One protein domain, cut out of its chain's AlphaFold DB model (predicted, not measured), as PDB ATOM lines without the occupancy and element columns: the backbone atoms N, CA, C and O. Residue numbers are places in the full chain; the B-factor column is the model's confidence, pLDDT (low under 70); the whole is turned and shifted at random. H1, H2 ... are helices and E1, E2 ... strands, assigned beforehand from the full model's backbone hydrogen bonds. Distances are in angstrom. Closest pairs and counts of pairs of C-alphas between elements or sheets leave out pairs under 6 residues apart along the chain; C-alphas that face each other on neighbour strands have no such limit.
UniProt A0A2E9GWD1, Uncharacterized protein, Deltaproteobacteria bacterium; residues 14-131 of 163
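What this domain is: This is residues 14 to 131 of the 163 residues of an uncharacterized protein of Deltaproteobacteria bacterium (UniProt A0A2E9GWD1). A long, twisted sheet of five strands, curled like part of a barrel, forms a sandwich with a smaller sheet of three strands face to face with it, their strands crossing at 37 degrees. The short helix H2 packs on both sheets where the chain passes from E7 to E8, and H1 follows directly on the end of E3. The printed part has 118 residues with two named helices and eight named strands, in the order E1 E2 E3 H1 E4 E5 E6 E7 H2 E8, mostly strand. The larger sheet runs E4 E3 E2 E1 E8, all antiparallel; the smaller runs E6 E5 E7, mixed. The whole is compact and rounded, with a radius of gyration of the C-alphas of 13.9 A and spans of 41 by 33 by 25 A.

How they stand to each other: E1, residues 14 to 27, E2, residues 30 to 41, and E3, residues 46 to 57, form a meander, each strand the antiparallel neighbour of the one before; N 25 and O 32 are 3.0 A apart, N 35 and O 52 2.9 A. These strands bend by 81 degrees at residue 22, 61 degrees at residue 34 and 65 degrees at residue 49. H1, residues 58 to 62, is on this sheet and only grazes the smaller one. E4, residues 74 to 77, is an edge strand beside E3, with N 75 and O 55 2.9 A apart. In the smaller sheet E5, residues 92 to 98, and E6, residues 102 to 105, form a hairpin, with N 95 and O 104 2.9 A apart. E7, residues 116 to 120, is parallel to E5, with N 94 and O 117 2.8 A apart. Between the sheets, the closest C-alphas of E1 and E6 are those of Val 20 and Val 104, 6.1 A apart, while E1 and E7 are apart. H2, residues 121 to 124, is on both sheets, on the same face of the larger as H1; Met 96 and Ala 121 are its closest C-alphas with E5, 5.5 A apart. E8, residues 126 to 129, is the other edge strand, beside E1, with N 14 and O 128 2.8 A apart. The O i to N i+4 pair of H1 is within hydrogen-bond range; H2 is too short for one.

Where its parts are: E1 begins at C-alpha 14 (274.999, 151.823, 208.039) and is 30.1 A long; E2 is 31.1 A and E3 29.5 A. E5 is 17.0 A and E7 12.9 A. E8 ends at C-alpha 129 (272.158, 147.167, 206.587).

The domain as a whole: The C-alphas farthest apart, of Ser 113 and Gly 131, are 43.1 A apart. The printed part has no cut. The links H1 to E4 and E4 to E5 are long. Mean pLDDT of the printed part is 75.7; 31 residues are under 70, among them 98 to 104 and 107 to 114.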
ATOM      1  N   LEU A  14     274.588 151.263 206.768       65.06
ATOM      2  CA  LEU A  14     274.999 151.823 208.039       65.06
ATOM      3  C   LEU A  14     276.501 151.632 208.136       65.06
ATOM      4  O   LEU A  14     276.986 150.505 208.098       65.06
ATOM      5  N   ASP A  15     277.184 152.753 208.265       75.94
ATOM      6  CA  ASP A  15     278.623 152.835 208.405       75.94
ATOM      7  C   ASP A  15     278.919 153.041 209.893       75.94
ATOM      8  O   ASP A  15     278.559 154.076 210.469       75.94
ATOM      9  N   GLU A  16     279.454 152.013 210.556       80.50
ATOM     10  CA  GLU A  16     279.839 152.095 211.965       80.50
ATOM     11  C   GLU A  16     281.353 152.314 212.080       80.50
ATOM     12  O   GLU A  16     282.142 151.432 211.743       80.50
ATOM     13  N   SER A  17     281.759 153.468 212.614       82.62
ATOM     14  CA  SER A  17     283.170 153.840 212.797       82.62
ATOM     15  C   SER A  17     283.487 154.136 214.271       82.62
ATOM     16  O   SER A  17     282.642 154.703 214.965       82.62
ATOM     17  N   PRO A  18     284.672 153.758 214.790       83.12
ATOM     18  CA  PRO A  18     285.031 154.013 216.187       83.12
ATOM     19  C   PRO A  18     285.193 155.521 216.462       83.12
ATOM     20  O   PRO A  18     285.855 156.214 215.699       83.12
ATOM     21  N   GLU A  19     284.614 156.021 217.556       84.75
ATOM     22  CA  GLU A  19     284.684 157.438 217.976       84.75
ATOM     23  C   GLU A  19     285.442 157.608 219.295       84.75
ATOM     24  O   GLU A  19     286.262 158.510 219.413       84.75
ATOM     25  N   VAL A  20     285.198 156.735 220.279       84.88
ATOM     26  CA  VAL A  20     285.829 156.800 221.611       84.88
ATOM     27  C   VAL A  20     286.232 155.400 222.058       84.88
ATOM     28  O   VAL A  20     285.418 154.480 221.964       84.88
ATOM     29  N   ILE A  21     287.461 155.232 222.554       86.06
ATOM     30  CA  ILE A  21     287.906 154.000 223.217       86.06
ATOM     31  C   ILE A  21     287.756 154.190 224.726       86.06
ATOM     32  O   ILE A  21     288.455 155.001 225.327       86.06
ATOM     33  N   HIS A  22     286.869 153.413 225.341       85.38
ATOM     34  CA  HIS A  22     286.654 153.474 226.788       85.38
ATOM     35  C   HIS A  22     287.732 152.689 227.518       85.38
ATOM     36  O   HIS A  22     288.363 153.177 228.453       85.38
ATOM     37  N   GLU A  23     287.954 151.457 227.062       84.19
ATOM     38  CA  GLU A  23     288.819 150.497 227.731       84.19
ATOM     39  C   GLU A  23     289.517 149.608 226.706       84.19
ATOM     40  O   GLU A  23     288.932 149.191 225.701       84.19
ATOM     41  N   ALA A  24     290.770 149.273 226.996       85.50
ATOM     42  CA  ALA A  24     291.522 148.294 226.238       85.50
ATOM     43  C   ALA A  24     292.412 147.456 227.156       85.50
ATOM     44  O   ALA A  24     293.085 147.971 228.056       85.50
ATOM     45  N   CYS A  25     292.445 146.149 226.918       86.69
ATOM     46  CA  CYS A  25     293.295 145.247 227.677       86.69
ATOM     47  C   CYS A  25     293.789 144.067 226.837       86.69
ATOM     48  O   CYS A  25     293.162 143.651 225.863       86.69
ATOM     49  N   LEU A  26     294.948 143.538 227.219       87.38
ATOM     50  CA  LEU A  26     295.514 142.314 226.674       87.38
ATOM     51  C   LEU A  26     295.056 141.119 227.499       87.38
ATOM     52  O   LEU A  26     295.268 141.082 228.711       87.38
ATOM     53  N   HIS A  27     294.485 140.131 226.823       87.19
ATOM     54  CA  HIS A  27     294.117 138.840 227.378       87.19
ATOM     55  C   HIS A  27     294.866 137.746 226.603       87.19
ATOM     56  O   HIS A  27     294.414 137.279 225.554       87.19
ATOM     57  N   GLY A  28     296.051 137.374 227.097       87.19
ATOM     58  CA  GLY A  28     296.998 136.540 226.350       87.19
ATOM     59  C   GLY A  28     297.548 137.284 225.129       87.19
ATOM     60  O   GLY A  28     298.038 138.403 225.257       87.19
ATOM     61  N   GLU A  29     297.435 136.677 223.948       89.19
ATOM     62  CA  GLU A  29     297.879 137.246 222.659       89.19
ATOM     63  C   GLU A  29     296.806 138.108 221.979       89.19
ATOM     64  O   GLU A  29     296.969 138.558 220.847       89.19
ATOM     65  N   LYS A  30     295.686 138.350 222.666       90.06
ATOM     66  CA  LYS A  30     294.541 139.058 222.104       90.06
ATOM     67  C   LYS A  30     294.326 140.402 222.775       90.06
ATOM     68  O   LYS A  30     294.293 140.508 224.001       90.06
ATOM     69  N   LEU A  31     294.125 141.421 221.955       89.12
ATOM     70  CA  LEU A  31     293.680 142.742 222.354       89.12
ATOM     71  C   LEU A  31     292.154 142.768 222.400       89.12
ATOM     72  O   LEU A  31     291.497 142.537 221.389       89.12
ATOM     73  N   ARG A  32     291.592 143.101 223.558       89.88
ATOM     74  CA  ARG A  32     290.166 143.383 223.721       89.88
ATOM     75  C   ARG A  32     289.956 144.874 223.881       89.88
ATOM     76  O   ARG A  32     290.678 145.516 224.640       89.88
ATOM     77  N   VAL A  33     288.973 145.409 223.168       88.56
ATOM     78  CA  VAL A  33     288.684 146.844 223.135       88.56
ATOM     79  C   VAL A  33     287.190 147.070 223.299       88.56
ATOM     80  O   VAL A  33     286.388 146.472 222.576       88.56
ATOM     81  N   ARG A  34     286.824 147.950 224.233       89.75
ATOM     82  CA  ARG A  34     285.472 148.485 224.399       89.75
ATOM     83  C   ARG A  34     285.461 149.908 223.876       89.75
ATOM     84  O   ARG A  34     286.262 150.740 224.300       89.75
ATOM     85  N   TYR A  35     284.553 150.188 222.954       87.81
ATOM     86  CA  TYR A  35     284.516 151.468 222.265       87.81
ATOM     87  C   TYR A  35     283.094 151.899 221.939       87.81
ATOM     88  O   TYR A  35     282.203 151.069 221.758       87.81
ATOM     89  N   THR A  36     282.888 153.207 221.832       88.50
ATOM     90  CA  THR A  36     281.704 153.763 221.183       88.50
ATOM     91  C   THR A  36     281.963 153.844 219.687       88.50
ATOM     92  O   THR A  36     282.924 154.475 219.248       88.50
ATOM     93  N   ALA A  37     281.084 153.228 218.905       86.56
ATOM     94  CA  ALA A  37     280.998 153.410 217.469       86.56
ATOM     95  C   ALA A  37     279.903 154.429 217.131       86.56
ATOM     96  O   ALA A  37     278.780 154.361 217.644       86.56
ATOM     97  N   VAL A  38     280.218 155.352 216.233       86.38
ATOM     98  CA  VAL A  38     279.251 156.243 215.601       86.38
ATOM     99  C   VAL A  38     278.660 155.528 214.402       86.38
ATOM    100  O   VAL A  38     279.389 155.015 213.560       86.38
ATOM    101  N   VAL A  39     277.333 155.526 214.321       82.75
ATOM    102  CA  VAL A  39     276.592 154.975 213.189       82.75
ATOM    103  C   VAL A  39     276.192 156.121 212.271       82.75
ATOM    104  O   VAL A  39     275.303 156.918 212.607       82.75
ATOM    105  N   THR A  40     276.822 156.202 211.105       76.69
ATOM    106  CA  THR A  40     276.467 157.168 210.064       76.69
ATOM    107  C   THR A  40     275.623 156.517 208.968       76.69
ATOM    108  O   THR A  40     275.696 155.314 208.715       76.69
ATOM    109  N   ARG A  41     274.739 157.314 208.357       71.56
ATOM    110  CA  ARG A  41     274.075 156.972 207.086       71.56
ATOM    111  C   ARG A  41     274.778 157.681 205.934       71.56
ATOM    112  O   ARG A  41     275.515 158.635 206.166       71.56
ATOM    113  N   GLU A  42     274.419 157.303 204.708       58.94
ATOM    114  CA  GLU A  42     274.950 157.764 203.409       58.94
ATOM    115  C   GLU A  42     274.967 159.294 203.130       58.94
ATOM    116  O   GLU A  42     275.317 159.732 202.042       58.94
ATOM    117  N   PHE A  43     274.663 160.145 204.110       59.88
ATOM    118  CA  PHE A  43     274.819 161.606 204.039       59.88
ATOM    119  C   PHE A  43     275.779 162.156 205.109       59.88
ATOM    120  O   PHE A  43     275.681 163.322 205.484       59.88
ATOM    121  N   GLY A  44     276.628 161.302 205.693       64.38
ATOM    122  CA  GLY A  44     277.525 161.659 206.802       64.38
ATOM    123  C   GLY A  44     276.793 162.018 208.102       64.38
ATOM    124  O   GLY A  44     277.408 162.437 209.081       64.38
ATOM    125  N   LYS A  45     275.462 161.865 208.138       72.69
ATOM    126  CA  LYS A  45     274.653 162.186 209.310       72.69
ATOM    127  C   LYS A  45     274.809 161.083 210.349       72.69
ATOM    128  O   LYS A  45     274.431 159.936 210.100       72.69
ATOM    129  N   VAL A  46     275.284 161.462 211.533       76.56
ATOM    130  CA  VAL A  46     275.266 160.606 212.723       76.56
ATOM    131  C   VAL A  46     273.819 160.301 213.092       76.56
ATOM    132  O   VAL A  46     273.012 161.202 213.317       76.56
ATOM    133  N   THR A  47     273.485 159.016 213.128       77.75
ATOM    134  CA  THR A  47     272.134 158.534 213.437       77.75
ATOM    135  C   THR A  47     272.042 157.872 214.802       77.75
ATOM    136  O   THR A  47     270.979 157.904 215.416       77.75
ATOM    137  N   ALA A  48     273.141 157.303 215.291       82.31
ATOM    138  CA  ALA A  48     273.222 156.704 216.614       82.31
ATOM    139  C   ALA A  48     274.679 156.622 217.083       82.31
ATOM    140  O   ALA A  48     275.612 156.713 216.283       82.31
ATOM    141  N   ARG A  49     274.849 156.392 218.383       85.75
ATOM    142  CA  ARG A  49     276.091 155.925 219.003       85.75
ATOM    143  C   ARG A  49     275.816 154.575 219.647       85.75
ATOM    144  O   ARG A  49     274.743 154.387 220.219       85.75
ATOM    145  N   ARG A  50     276.739 153.629 219.505       87.00
ATOM    146  CA  ARG A  50     276.589 152.260 220.011       87.00
ATOM    147  C   ARG A  50     277.857 151.823 220.710       87.00
ATOM    148  O   ARG A  50     278.936 151.950 220.147       87.00
ATOM    149  N   GLU A  51     277.715 151.249 221.893       87.75
ATOM    150  CA  GLU A  51     278.831 150.565 222.532       87.75
ATOM    151  C   GLU A  51     279.106 149.229 221.843       87.75
ATOM    152  O   GLU A  51     278.188 148.484 221.480       87.75
ATOM    153  N   ARG A  52     280.388 148.943 221.635       88.94
ATOM    154  CA  ARG A  52     280.893 147.761 220.948       88.94
ATOM    155  C   ARG A  52     282.056 147.158 221.726       88.94
ATOM    156  O   ARG A  52     282.888 147.876 222.276       88.94
ATOM    157  N   GLY A  53     282.111 145.830 221.717       88.12
ATOM    158  CA  GLY A  53     283.291 145.058 222.068       88.12
ATOM    159  C   GLY A  53     283.942 144.469 220.816       88.12
ATOM    160  O   GLY A  53     283.259 144.019 219.883       88.12
ATOM    161  N   ALA A  54     285.269 144.462 220.798       88.31
ATOM    162  CA  ALA A  54     286.069 143.789 219.785       88.31
ATOM    163  C   ALA A  54     287.221 143.011 220.425       88.31
ATOM    164  O   ALA A  54     287.791 143.444 221.425       88.31
ATOM    165  N   GLU A  55     287.573 141.882 219.817       90.00
ATOM    166  CA  GLU A  55     288.790 141.125 220.107       90.00
ATOM    167  C   GLU A  55     289.627 141.009 218.831       90.00
ATOM    168  O   GLU A  55     289.106 140.652 217.774       90.00
ATOM    169  N   ILE A  56     290.915 141.322 218.933       89.56
ATOM    170  CA  ILE A  56     291.864 141.371 217.821       89.56
ATOM    171  C   ILE A  56     293.121 140.610 218.227       89.56
ATOM    172  O   ILE A  56     293.608 140.768 219.342       89.56
ATOM    173  N   ASP A  57     293.671 139.807 217.326       89.88
ATOM    174  CA  ASP A  57     294.975 139.182 217.544       89.88
ATOM    175  C   ASP A  57     296.100 140.232 217.472       89.88
ATOM    176  O   ASP A  57     296.189 140.995 216.504       89.88
ATOM    177  N   VAL A  58     296.958 140.294 218.491       88.69
ATOM    178  CA  VAL A  58     298.064 141.260 218.538       88.69
ATOM    179  C   VAL A  58     299.079 140.996 217.428       88.69
ATOM    180  O   VAL A  58     299.588 141.956 216.850       88.69
ATOM    181  N   ALA A  59     299.318 139.737 217.048       87.81
ATOM    182  CA  ALA A  59     300.226 139.410 215.951       87.81
ATOM    183  C   ALA A  59     299.748 140.030 214.628       87.81
ATOM    184  O   ALA A  59     300.546 140.559 213.855       87.81
ATOM    185  N   HIS A  60     298.430 140.073 214.396       86.81
ATOM    186  CA  HIS A  60     297.862 140.722 213.209       86.81
ATOM    187  C   HIS A  60     298.105 142.238 213.187       86.81
ATOM    188  O   HIS A  60     298.226 142.821 212.106       86.81
ATOM    189  N   LEU A  61     298.168 142.876 214.360       83.31
ATOM    190  CA  LEU A  61     298.486 144.298 214.490       83.31
ATOM    191  C   LEU A  61     299.987 144.554 214.294       83.31
ATOM    192  O   LEU A  61     300.358 145.513 213.621       83.31
ATOM    193  N   GLU A  62     300.845 143.689 214.838       84.31
ATOM    194  CA  GLU A  62     302.308 143.815 214.767       84.31
ATOM    195  C   GLU A  62     302.888 143.498 213.381       84.31
ATOM    196  O   GLU A  62     303.897 144.078 212.987       84.31
ATOM    197  N   GLU A  63     302.240 142.634 212.596       80.69
ATOM    198  CA  GLU A  63     302.647 142.320 211.219       80.69
ATOM    199  C   GLU A  63     302.467 143.497 210.241       80.69
ATOM    200  O   GLU A  63     302.841 143.413 209.064       80.69
ATOM    201  N   ARG A  64     301.899 144.622 210.687       71.06
ATOM    202  CA  ARG A  64     301.765 145.830 209.868       71.06
ATOM    203  C   ARG A  64     303.141 146.456 209.581       71.06
ATOM    204  O   ARG A  64     304.005 146.496 210.449       71.06
ATOM    205  N   PRO A  65     303.360 146.972 208.355       62.22
ATOM    206  CA  PRO A  65     302.380 147.187 207.285       62.22
ATOM    207  C   PRO A  65     302.179 145.997 206.328       62.22
ATOM    208  O   PRO A  65     301.474 146.150 205.335       62.22
ATOM    209  N   ARG A  66     302.788 144.826 206.569       66.88
ATOM    210  CA  ARG A  66     302.749 143.692 205.621       66.88
ATOM    211  C   ARG A  66     301.348 143.101 205.467       66.88
ATOM    212  O   ARG A  66     300.997 142.652 204.379       66.88
ATOM    213  N   ARG A  67     300.553 143.128 206.536       72.00
ATOM    214  CA  ARG A  67     299.160 142.677 206.542       72.00
ATOM    215  C   ARG A  67     298.204 143.828 206.208       72.00
ATOM    216  O   ARG A  67     298.328 144.929 206.757       72.00
ATOM    217  N   ARG A  68     297.250 143.580 205.303       73.62
ATOM    218  CA  ARG A  68     296.215 144.565 204.948       73.62
ATOM    219  C   ARG A  68     295.136 144.642 206.033       73.62
ATOM    220  O   ARG A  68     294.952 143.696 206.793       73.62
ATOM    221  N   VAL A  69     294.429 145.768 206.114       75.31
ATOM    222  CA  VAL A  69     293.418 146.012 207.163       75.31
ATOM    223  C   VAL A  69     292.258 145.013 207.079       75.31
ATOM    224  O   VAL A  69     291.825 144.509 208.106       75.31
ATOM    225  N   ASP A  70     291.834 144.653 205.868       72.62
ATOM    226  CA  ASP A  70     290.801 143.647 205.574       72.62
ATOM    227  C   ASP A  70     291.185 142.215 205.994       72.62
ATOM    228  O   ASP A  70     290.328 141.342 206.088       72.62
ATOM    229  N   GLN A  71     292.465 141.968 206.287       74.38
ATOM    230  CA  GLN A  71     292.982 140.671 206.740       74.38
ATOM    231  C   GLN A  71     293.151 140.590 208.265       74.38
ATOM    232  O   GLN A  71     293.592 139.562 208.795       74.38
ATOM    233  N   ILE A  72     292.851 141.671 208.987       76.62
ATOM    234  CA  ILE A  72     292.856 141.680 210.446       76.62
ATOM    235  C   ILE A  72     291.542 141.052 210.904       76.62
ATOM    236  O   ILE A  72     290.474 141.638 210.772       76.62
ATOM    237  N   GLN A  73     291.622 139.837 211.442       76.12
ATOM    238  CA  GLN A  73     290.453 139.185 212.023       76.12
ATOM    239  C   GLN A  73     290.031 139.911 213.301       76.12
ATOM    240  O   GLN A  73     290.820 140.023 214.242       76.12
ATOM    241  N   VAL A  74     288.783 140.376 213.320       82.62
ATOM    242  CA  VAL A  74     288.171 141.036 214.474       82.62
ATOM    243  C   VAL A  74     286.932 140.258 214.885       82.62
ATOM    244  O   VAL A  74     285.962 140.166 214.132       82.62
ATOM    245  N   ALA A  75     286.958 139.696 216.089       84.88
ATOM    246  CA  ALA A  75     285.798 139.030 216.656       84.88
ATOM    247  C   ALA A  75     284.896 140.046 217.365       84.88
ATOM    248  O   ALA A  75     285.362 140.939 218.079       84.88
ATOM    249  N   VAL A  76     283.585 139.906 217.162       84.31
ATOM    250  CA  VAL A  76     282.569 140.702 217.858       84.31
ATOM    251  C   VAL A  76     282.469 140.208 219.295       84.31
ATOM    252  O   VAL A  76     282.199 139.029 219.518       84.31
ATOM    253  N   LEU A  77     282.647 141.109 220.257       82.75
ATOM    254  CA  LEU A  77     282.379 140.833 221.663       82.75
ATOM    255  C   LEU A  77     281.191 141.659 222.152       82.75
ATOM    256  O   LEU A  77     280.934 142.766 221.668       82.75
ATOM    257  N   ASP A  78     280.505 141.116 223.153       82.56
ATOM    258  CA  ASP A  78     279.630 141.904 224.010       82.56
ATOM    259  C   ASP A  78     280.479 142.986 224.711       82.56
ATOM    260  O   ASP A  78     281.506 142.636 225.307       82.56
ATOM    261  N   PRO A  79     280.131 144.286 224.618       81.75
ATOM    262  CA  PRO A  79     280.861 145.346 225.313       81.75
ATOM    263  C   PRO A  79     280.979 145.102 226.823       81.75
ATOM    264  O   PRO A  79     282.011 145.441 227.401       81.75
ATOM    265  N   GLU A  80     279.986 144.469 227.455       80.88
ATOM    266  CA  GLU A  80     280.020 144.154 228.889       80.88
ATOM    267  C   GLU A  80     280.992 143.012 229.220       80.88
ATOM    268  O   GLU A  80     281.436 142.883 230.359       80.88
ATOM    269  N   ALA A  81     281.398 142.209 228.231       71.75
ATOM    270  CA  ALA A  81     282.379 141.138 228.406       71.75
ATOM    271  C   ALA A  81     283.838 141.614 228.279       71.75
ATOM    272  O   ALA A  81     284.765 140.837 228.541       71.75
ATOM    273  N   VAL A  82     284.062 142.864 227.859       72.25
ATOM    274  CA  VAL A  82     285.408 143.428 227.698       72.25
ATOM    275  C   VAL A  82     286.068 143.738 229.053       72.25
ATOM    276  O   VAL A  82     287.251 143.413 229.186       72.25
ATOM    277  N   PRO A  83     285.350 144.223 230.092       65.00
ATOM    278  CA  PRO A  83     285.947 144.452 231.405       65.00
ATOM    279  C   PRO A  83     285.344 143.564 232.504       65.00
ATOM    280  O   PRO A  83     284.591 144.051 233.338       65.00
ATOM    281  N   LEU A  84     285.670 142.265 232.564       54.81
ATOM    282  CA  LEU A  84     285.164 141.413 233.664       54.81
ATOM    283  C   LEU A  84     286.098 140.296 234.179       54.81
ATOM    284  O   LEU A  84     285.651 139.502 235.005       54.81
ATOM    285  N   ARG A  85     287.367 140.164 233.751       56.72
ATOM    286  CA  ARG A  85     288.192 138.996 234.160       56.72
ATOM    287  C   ARG A  85     289.585 139.293 234.708       56.72
ATOM    288  O   ARG A  85     290.333 140.104 234.164       56.72
ATOM    289  N   GLU A  86     289.948 138.505 235.726       61.03
ATOM    290  CA  GLU A  86     291.327 138.177 236.089       61.03
ATOM    291  C   GLU A  86     292.101 137.740 234.835       61.03
ATOM    292  O   GLU A  86     291.611 136.942 234.033       61.03
ATOM    293  N   GLY A  87     293.297 138.293 234.637       69.19
ATOM    294  CA  GLY A  87     294.133 138.001 233.470       69.19
ATOM    295  C   GLY A  87     294.035 139.006 232.318       69.19
ATOM    296  O   GLY A  87     294.738 138.819 231.327       69.19
ATOM    297  N   CYS A  88     293.239 140.081 232.433       78.88
ATOM    298  CA  CYS A  88     293.329 141.206 231.496       78.88
ATOM    299  C   CYS A  88     294.326 142.268 231.979       78.88
ATOM    300  O   CYS A  88     294.156 142.861 233.046       78.88
ATOM    301  N   ARG A  89     295.368 142.529 231.183       83.81
ATOM    302  CA  ARG A  89     296.361 143.576 231.459       83.81
ATOM    303  C   ARG A  89     295.981 144.861 230.716       83.81
ATOM    304  O   ARG A  89     295.957 144.828 229.487       83.81
ATOM    305  N   PRO A  90     295.714 145.987 231.401       81.50
ATOM    306  CA  PRO A  90     295.315 147.224 230.735       81.50
ATOM    307  C   PRO A  90     296.444 147.756 229.844       81.50
ATOM    308  O   PRO A  90     297.614 147.750 230.241       81.50
ATOM    309  N   VAL A  91     296.089 148.218 228.646       82.56
ATOM    310  CA  VAL A  91     297.025 148.778 227.659       82.56
ATOM    311  C   VAL A  91     296.456 150.032 227.019       82.56
ATOM    312  O   VAL A  91     295.245 150.223 226.968       82.56
ATOM    313  N   ARG A  92     297.338 150.881 226.487       82.88
ATOM    314  CA  ARG A  92     296.910 152.013 225.668       82.88
ATOM    315  C   ARG A  92     296.734 151.561 224.231       82.88
ATOM    316  O   ARG A  92     297.598 150.881 223.677       82.88
ATOM    317  N   VAL A  93     295.631 151.974 223.628       83.38
ATOM    318  CA  VAL A  93     295.342 151.746 222.215       83.38
ATOM    319  C   VAL A  93     295.209 153.089 221.532       83.38
ATOM    320  O   VAL A  93     294.578 153.992 222.073       83.38
ATOM    321  N   ARG A  94     295.798 153.192 220.345       84.31
ATOM    322  CA  ARG A  94     295.659 154.326 219.444       84.31
ATOM    323  C   ARG A  94     294.973 153.860 218.170       84.31
ATOM    324  O   ARG A  94     295.510 153.015 217.456       84.31
ATOM    325  N   VAL A  95     293.806 154.418 217.871       83.00
ATOM    326  CA  VAL A  95     293.106 154.119 216.619       83.00
ATOM    327  C   VAL A  95     293.658 154.994 215.491       83.00
ATOM    328  O   VAL A  95     293.670 156.214 215.605       83.00
ATOM    329  N   MET A  96     294.111 154.378 214.401       82.94
ATOM    330  CA  MET A  96     294.755 155.041 213.262       82.94
ATOM    331  C   MET A  96     293.818 155.125 212.053       82.94
ATOM    332  O   MET A  96     293.191 154.134 211.695       82.94
ATOM    333  N   GLY A  97     293.790 156.262 211.355       71.44
ATOM    334  CA  GLY A  97     293.046 156.411 210.095       71.44
ATOM    335  C   GLY A  97     291.610 156.934 210.224       71.44
ATOM    336  O   GLY A  97     290.848 156.822 209.270       71.44
ATOM    337  N   LEU A  98     291.242 157.528 211.364       62.59
ATOM    338  CA  LEU A  98     290.019 158.329 211.513       62.59
ATOM    339  C   LEU A  98     290.241 159.732 210.927       62.59
ATOM    340  O   LEU A  98     290.446 160.700 211.653       62.59
ATOM    341  N   GLY A  99     290.280 159.833 209.596       50.31
ATOM    342  CA  GLY A  99     290.661 161.071 208.910       50.31
ATOM    343  C   GLY A  99     292.082 161.531 209.263       50.31
ATOM    344  O   GLY A  99     292.754 160.992 210.141       50.31
ATOM    345  N   THR A 100     292.613 162.489 208.515       37.84
ATOM    346  CA  THR A 100     293.955 163.015 208.774       37.84
ATOM    347  C   THR A 100     293.991 163.625 210.180       37.84
ATOM    348  O   THR A 100     293.257 164.568 210.448       37.84
ATOM    349  N   GLU A 101     294.850 163.079 211.049       45.72
ATOM    350  CA  GLU A 101     295.301 163.639 212.342       45.72
ATOM    351  C   GLU A 101     294.504 163.300 213.617       45.72
ATOM    352  O   GLU A 101     295.036 163.502 214.707       45.72
ATOM    353  N   SER A 102     293.306 162.710 213.549       50.06
ATOM    354  CA  SER A 102     292.553 162.357 214.770       50.06
ATOM    355  C   SER A 102     292.766 160.900 215.168       50.06
ATOM    356  O   SER A 102     292.085 160.001 214.688       50.06
ATOM    357  N   ALA A 103     293.729 160.646 216.053       60.84
ATOM    358  CA  ALA A 103     293.865 159.341 216.684       60.84
ATOM    359  C   ALA A 103     293.054 159.308 217.985       60.84
ATOM    360  O   ALA A 103     293.249 160.155 218.854       60.84
ATOM    361  N   VAL A 104     292.153 158.336 218.123       66.62
ATOM    362  CA  VAL A 104     291.391 158.138 219.365       66.62
ATOM    363  C   VAL A 104     292.224 157.268 220.298       66.62
ATOM    364  O   VAL A 104     292.654 156.177 219.909       66.62
ATOM    365  N   GLU A 105     292.469 157.762 221.511       70.88
ATOM    366  CA  GLU A 105     293.208 157.059 222.562       70.88
ATOM    367  C   GLU A 105     292.252 156.599 223.672       70.88
ATOM    368  O   GLU A 105     291.179 157.170 223.856       70.88
ATOM    369  N   SER A 106     292.618 155.532 224.380       71.31
ATOM    370  CA  SER A 106     291.827 154.993 225.493       71.31
ATOM    371  C   SER A 106     291.713 155.994 226.649       71.31
ATOM    372  O   SER A 106     292.736 156.452 227.155       71.31
ATOM    373  N   GLU A 107     290.491 156.258 227.121       68.25
ATOM    374  CA  GLU A 107     290.227 157.139 228.276       68.25
ATOM    375  C   GLU A 107     290.499 156.439 229.628       68.25
ATOM    376  O   GLU A 107     290.830 157.089 230.623       68.25
ATOM    377  N   GLY A 108     290.416 155.101 229.668       56.12
ATOM    378  CA  GLY A 108     290.632 154.282 230.865       56.12
ATOM    379  C   GLY A 108     292.081 154.234 231.382       56.12
ATOM    380  O   GLY A 108     293.039 154.027 230.636       56.12
ATOM    381  N   SER A 109     292.229 154.383 232.705       56.31
ATOM    382  CA  SER A 109     293.496 154.430 233.453       56.31
ATOM    383  C   SER A 109     294.349 153.161 233.290       56.31
ATOM    384  O   SER A 109     294.124 152.144 233.943       56.31
ATOM    385  N   ALA A 110     295.391 153.235 232.458       54.28
ATOM    386  CA  ALA A 110     296.480 152.262 232.430       54.28
ATOM    387  C   ALA A 110     297.762 152.907 232.978       54.28
ATOM    388  O   ALA A 110     298.540 153.531 232.254       54.28
ATOM    389  N   ALA A 111     297.993 152.720 234.279       51.06
ATOM    390  CA  ALA A 111     299.231 153.083 234.967       51.06
ATOM    391  C   ALA A 111     300.390 152.084 234.723       51.06
ATOM    392  O   ALA A 111     301.381 152.108 235.446       51.06
ATOM    393  N   SER A 112     300.311 151.197 233.718       51.88
ATOM    394  CA  SER A 112     301.347 150.182 233.472       51.88
ATOM    395  C   SER A 112     302.001 150.327 232.090       51.88
ATOM    396  O   SER A 112     301.376 150.109 231.057       51.88
ATOM    397  N   SER A 113     303.282 150.711 232.119       52.44
ATOM    398  CA  SER A 113     304.331 150.502 231.108       52.44
ATOM    399  C   SER A 113     303.964 150.709 229.625       52.44
ATOM    400  O   SER A 113     303.764 149.741 228.897       52.44
ATOM    401  N   GLY A 114     303.986 151.968 229.176       59.00
ATOM    402  CA  GLY A 114     304.651 152.458 227.949       59.00
ATOM    403  C   GLY A 114     304.248 151.958 226.552       59.00
ATOM    404  O   GLY A 114     304.564 152.638 225.581       59.00
ATOM    405  N   ARG A 115     303.579 150.812 226.404       70.50
ATOM    406  CA  ARG A 115     303.283 150.229 225.093       70.50
ATOM    407  C   ARG A 115     301.910 150.687 224.608       70.50
ATOM    408  O   ARG A 115     300.890 150.321 225.186       70.50
ATOM    409  N   VAL A 116     301.917 151.482 223.544       80.56
ATOM    410  CA  VAL A 116     300.723 151.885 222.795       80.56
ATOM    411  C   VAL A 116     300.564 150.925 221.620       80.56
ATOM    412  O   VAL A 116     301.500 150.752 220.841       80.56
ATOM    413  N   LEU A 117     299.406 150.276 221.511       84.62
ATOM    414  CA  LEU A 117     299.064 149.433 220.366       84.62
ATOM    415  C   LEU A 117     298.290 150.248 219.338       84.62
ATOM    416  O   LEU A 117     297.282 150.873 219.661       84.62
ATOM    417  N   GLU A 118     298.756 150.228 218.096       86.31
ATOM    418  CA  GLU A 118     298.099 150.928 216.998       86.31
ATOM    419  C   GLU A 118     297.088 150.008 216.309       86.31
ATOM    420  O   GLU A 118     297.438 148.951 215.785       86.31
ATOM    421  N   VAL A 119     295.823 150.425 216.294       84.56
ATOM    422  CA  VAL A 119     294.719 149.682 215.679       84.56
ATOM    423  C   VAL A 119     294.179 150.496 214.507       84.56
ATOM    424  O   VAL A 119     293.769 151.634 214.705       84.56
ATOM    425  N   PRO A 120     294.153 149.983 213.268       83.50
ATOM    426  CA  PRO A 120     293.544 150.718 212.167       83.50
ATOM    427  C   PRO A 120     292.027 150.835 212.373       83.50
ATOM    428  O   PRO A 120     291.360 149.841 212.646       83.50
ATOM    429  N   ALA A 121     291.473 152.030 212.182       80.88
ATOM    430  CA  ALA A 121     290.044 152.317 212.297       80.88
ATOM    431  C   ALA A 121     289.203 151.379 211.425       80.88
ATOM    432  O   ALA A 121     288.181 150.871 211.873       80.88
ATOM    433  N   GLY A 122     289.702 151.068 210.222       79.00
ATOM    434  CA  GLY A 122     289.084 150.115 209.301       79.00
ATOM    435  C   GLY A 122     288.978 148.678 209.827       79.00
ATOM    436  O   GLY A 122     288.135 147.941 209.343       79.00
ATOM    437  N   ALA A 123     289.776 148.265 210.822       80.19
ATOM    438  CA  ALA A 123     289.610 146.947 211.451       80.19
ATOM    439  C   ALA A 123     288.444 146.928 212.453       80.19
ATOM    440  O   ALA A 123     287.822 145.892 212.663       80.19
ATOM    441  N   LEU A 124     288.130 148.069 213.072       78.94
ATOM    442  CA  LEU A 124     286.985 148.221 213.983       78.94
ATOM    443  C   LEU A 124     285.700 148.641 213.261       78.94
ATOM    444  O   LEU A 124     284.632 148.697 213.882       78.94
ATOM    445  N   HIS A 125     285.829 148.963 211.979       78.44
ATOM    446  CA  HIS A 125     284.753 149.390 211.115       78.44
ATOM    447  C   HIS A 125     283.779 148.249 210.837       78.44
ATOM    448  O   HIS A 125     284.187 147.095 210.679       78.44
ATOM    449  N   ARG A 126     282.485 148.563 210.769       70.31
ATOM    450  CA  ARG A 126     281.464 147.591 210.373       70.31
ATOM    451  C   ARG A 126     280.506 148.185 209.359       70.31
ATOM    452  O   ARG A 126     279.861 149.194 209.633       70.31
ATOM    453  N   ASP A 127     280.343 147.444 208.271       65.81
ATOM    454  CA  ASP A 127     279.259 147.626 207.319       65.81
ATOM    455  C   ASP A 127     278.018 146.873 207.804       65.81
ATOM    456  O   ASP A 127     278.054 145.669 208.078       65.81
ATOM    457  N   GLY A 128     276.897 147.578 207.912       58.16
ATOM    458  CA  GLY A 128     275.601 146.989 208.229       58.16
ATOM    459  C   GLY A 128     274.508 147.453 207.275       58.16
ATOM    460  O   GLY A 128     274.621 148.477 206.609       58.16
ATOM    461  N   THR A 129     273.398 146.721 207.238       54.72
ATOM    462  CA  THR A 129     272.158 147.167 206.587       54.72
ATOM    463  C   THR A 129     271.142 147.589 207.636       54.72
ATOM    464  O   THR A 129     270.933 146.898 208.637       54.72
ATOM    465  N   ALA A 130     270.478 148.718 207.415       54.38
ATOM    466  CA  ALA A 130     269.475 149.233 208.327       54.38
ATOM    467  C   ALA A 130     268.298 148.254 208.517       54.38
ATOM    468  O   ALA A 130     267.776 147.684 207.562       54.38
ATOM    469  N   GLY A 131     267.840 148.100 209.765       49.59
ATOM    470  CA  GLY A 131     266.814 147.117 210.147       49.59
ATOM    471  C   GLY A 131     265.482 147.223 209.392       49.59
ATOM    472  O   GLY A 131     264.797 146.222 209.219       49.59
TER     473      GLY A 131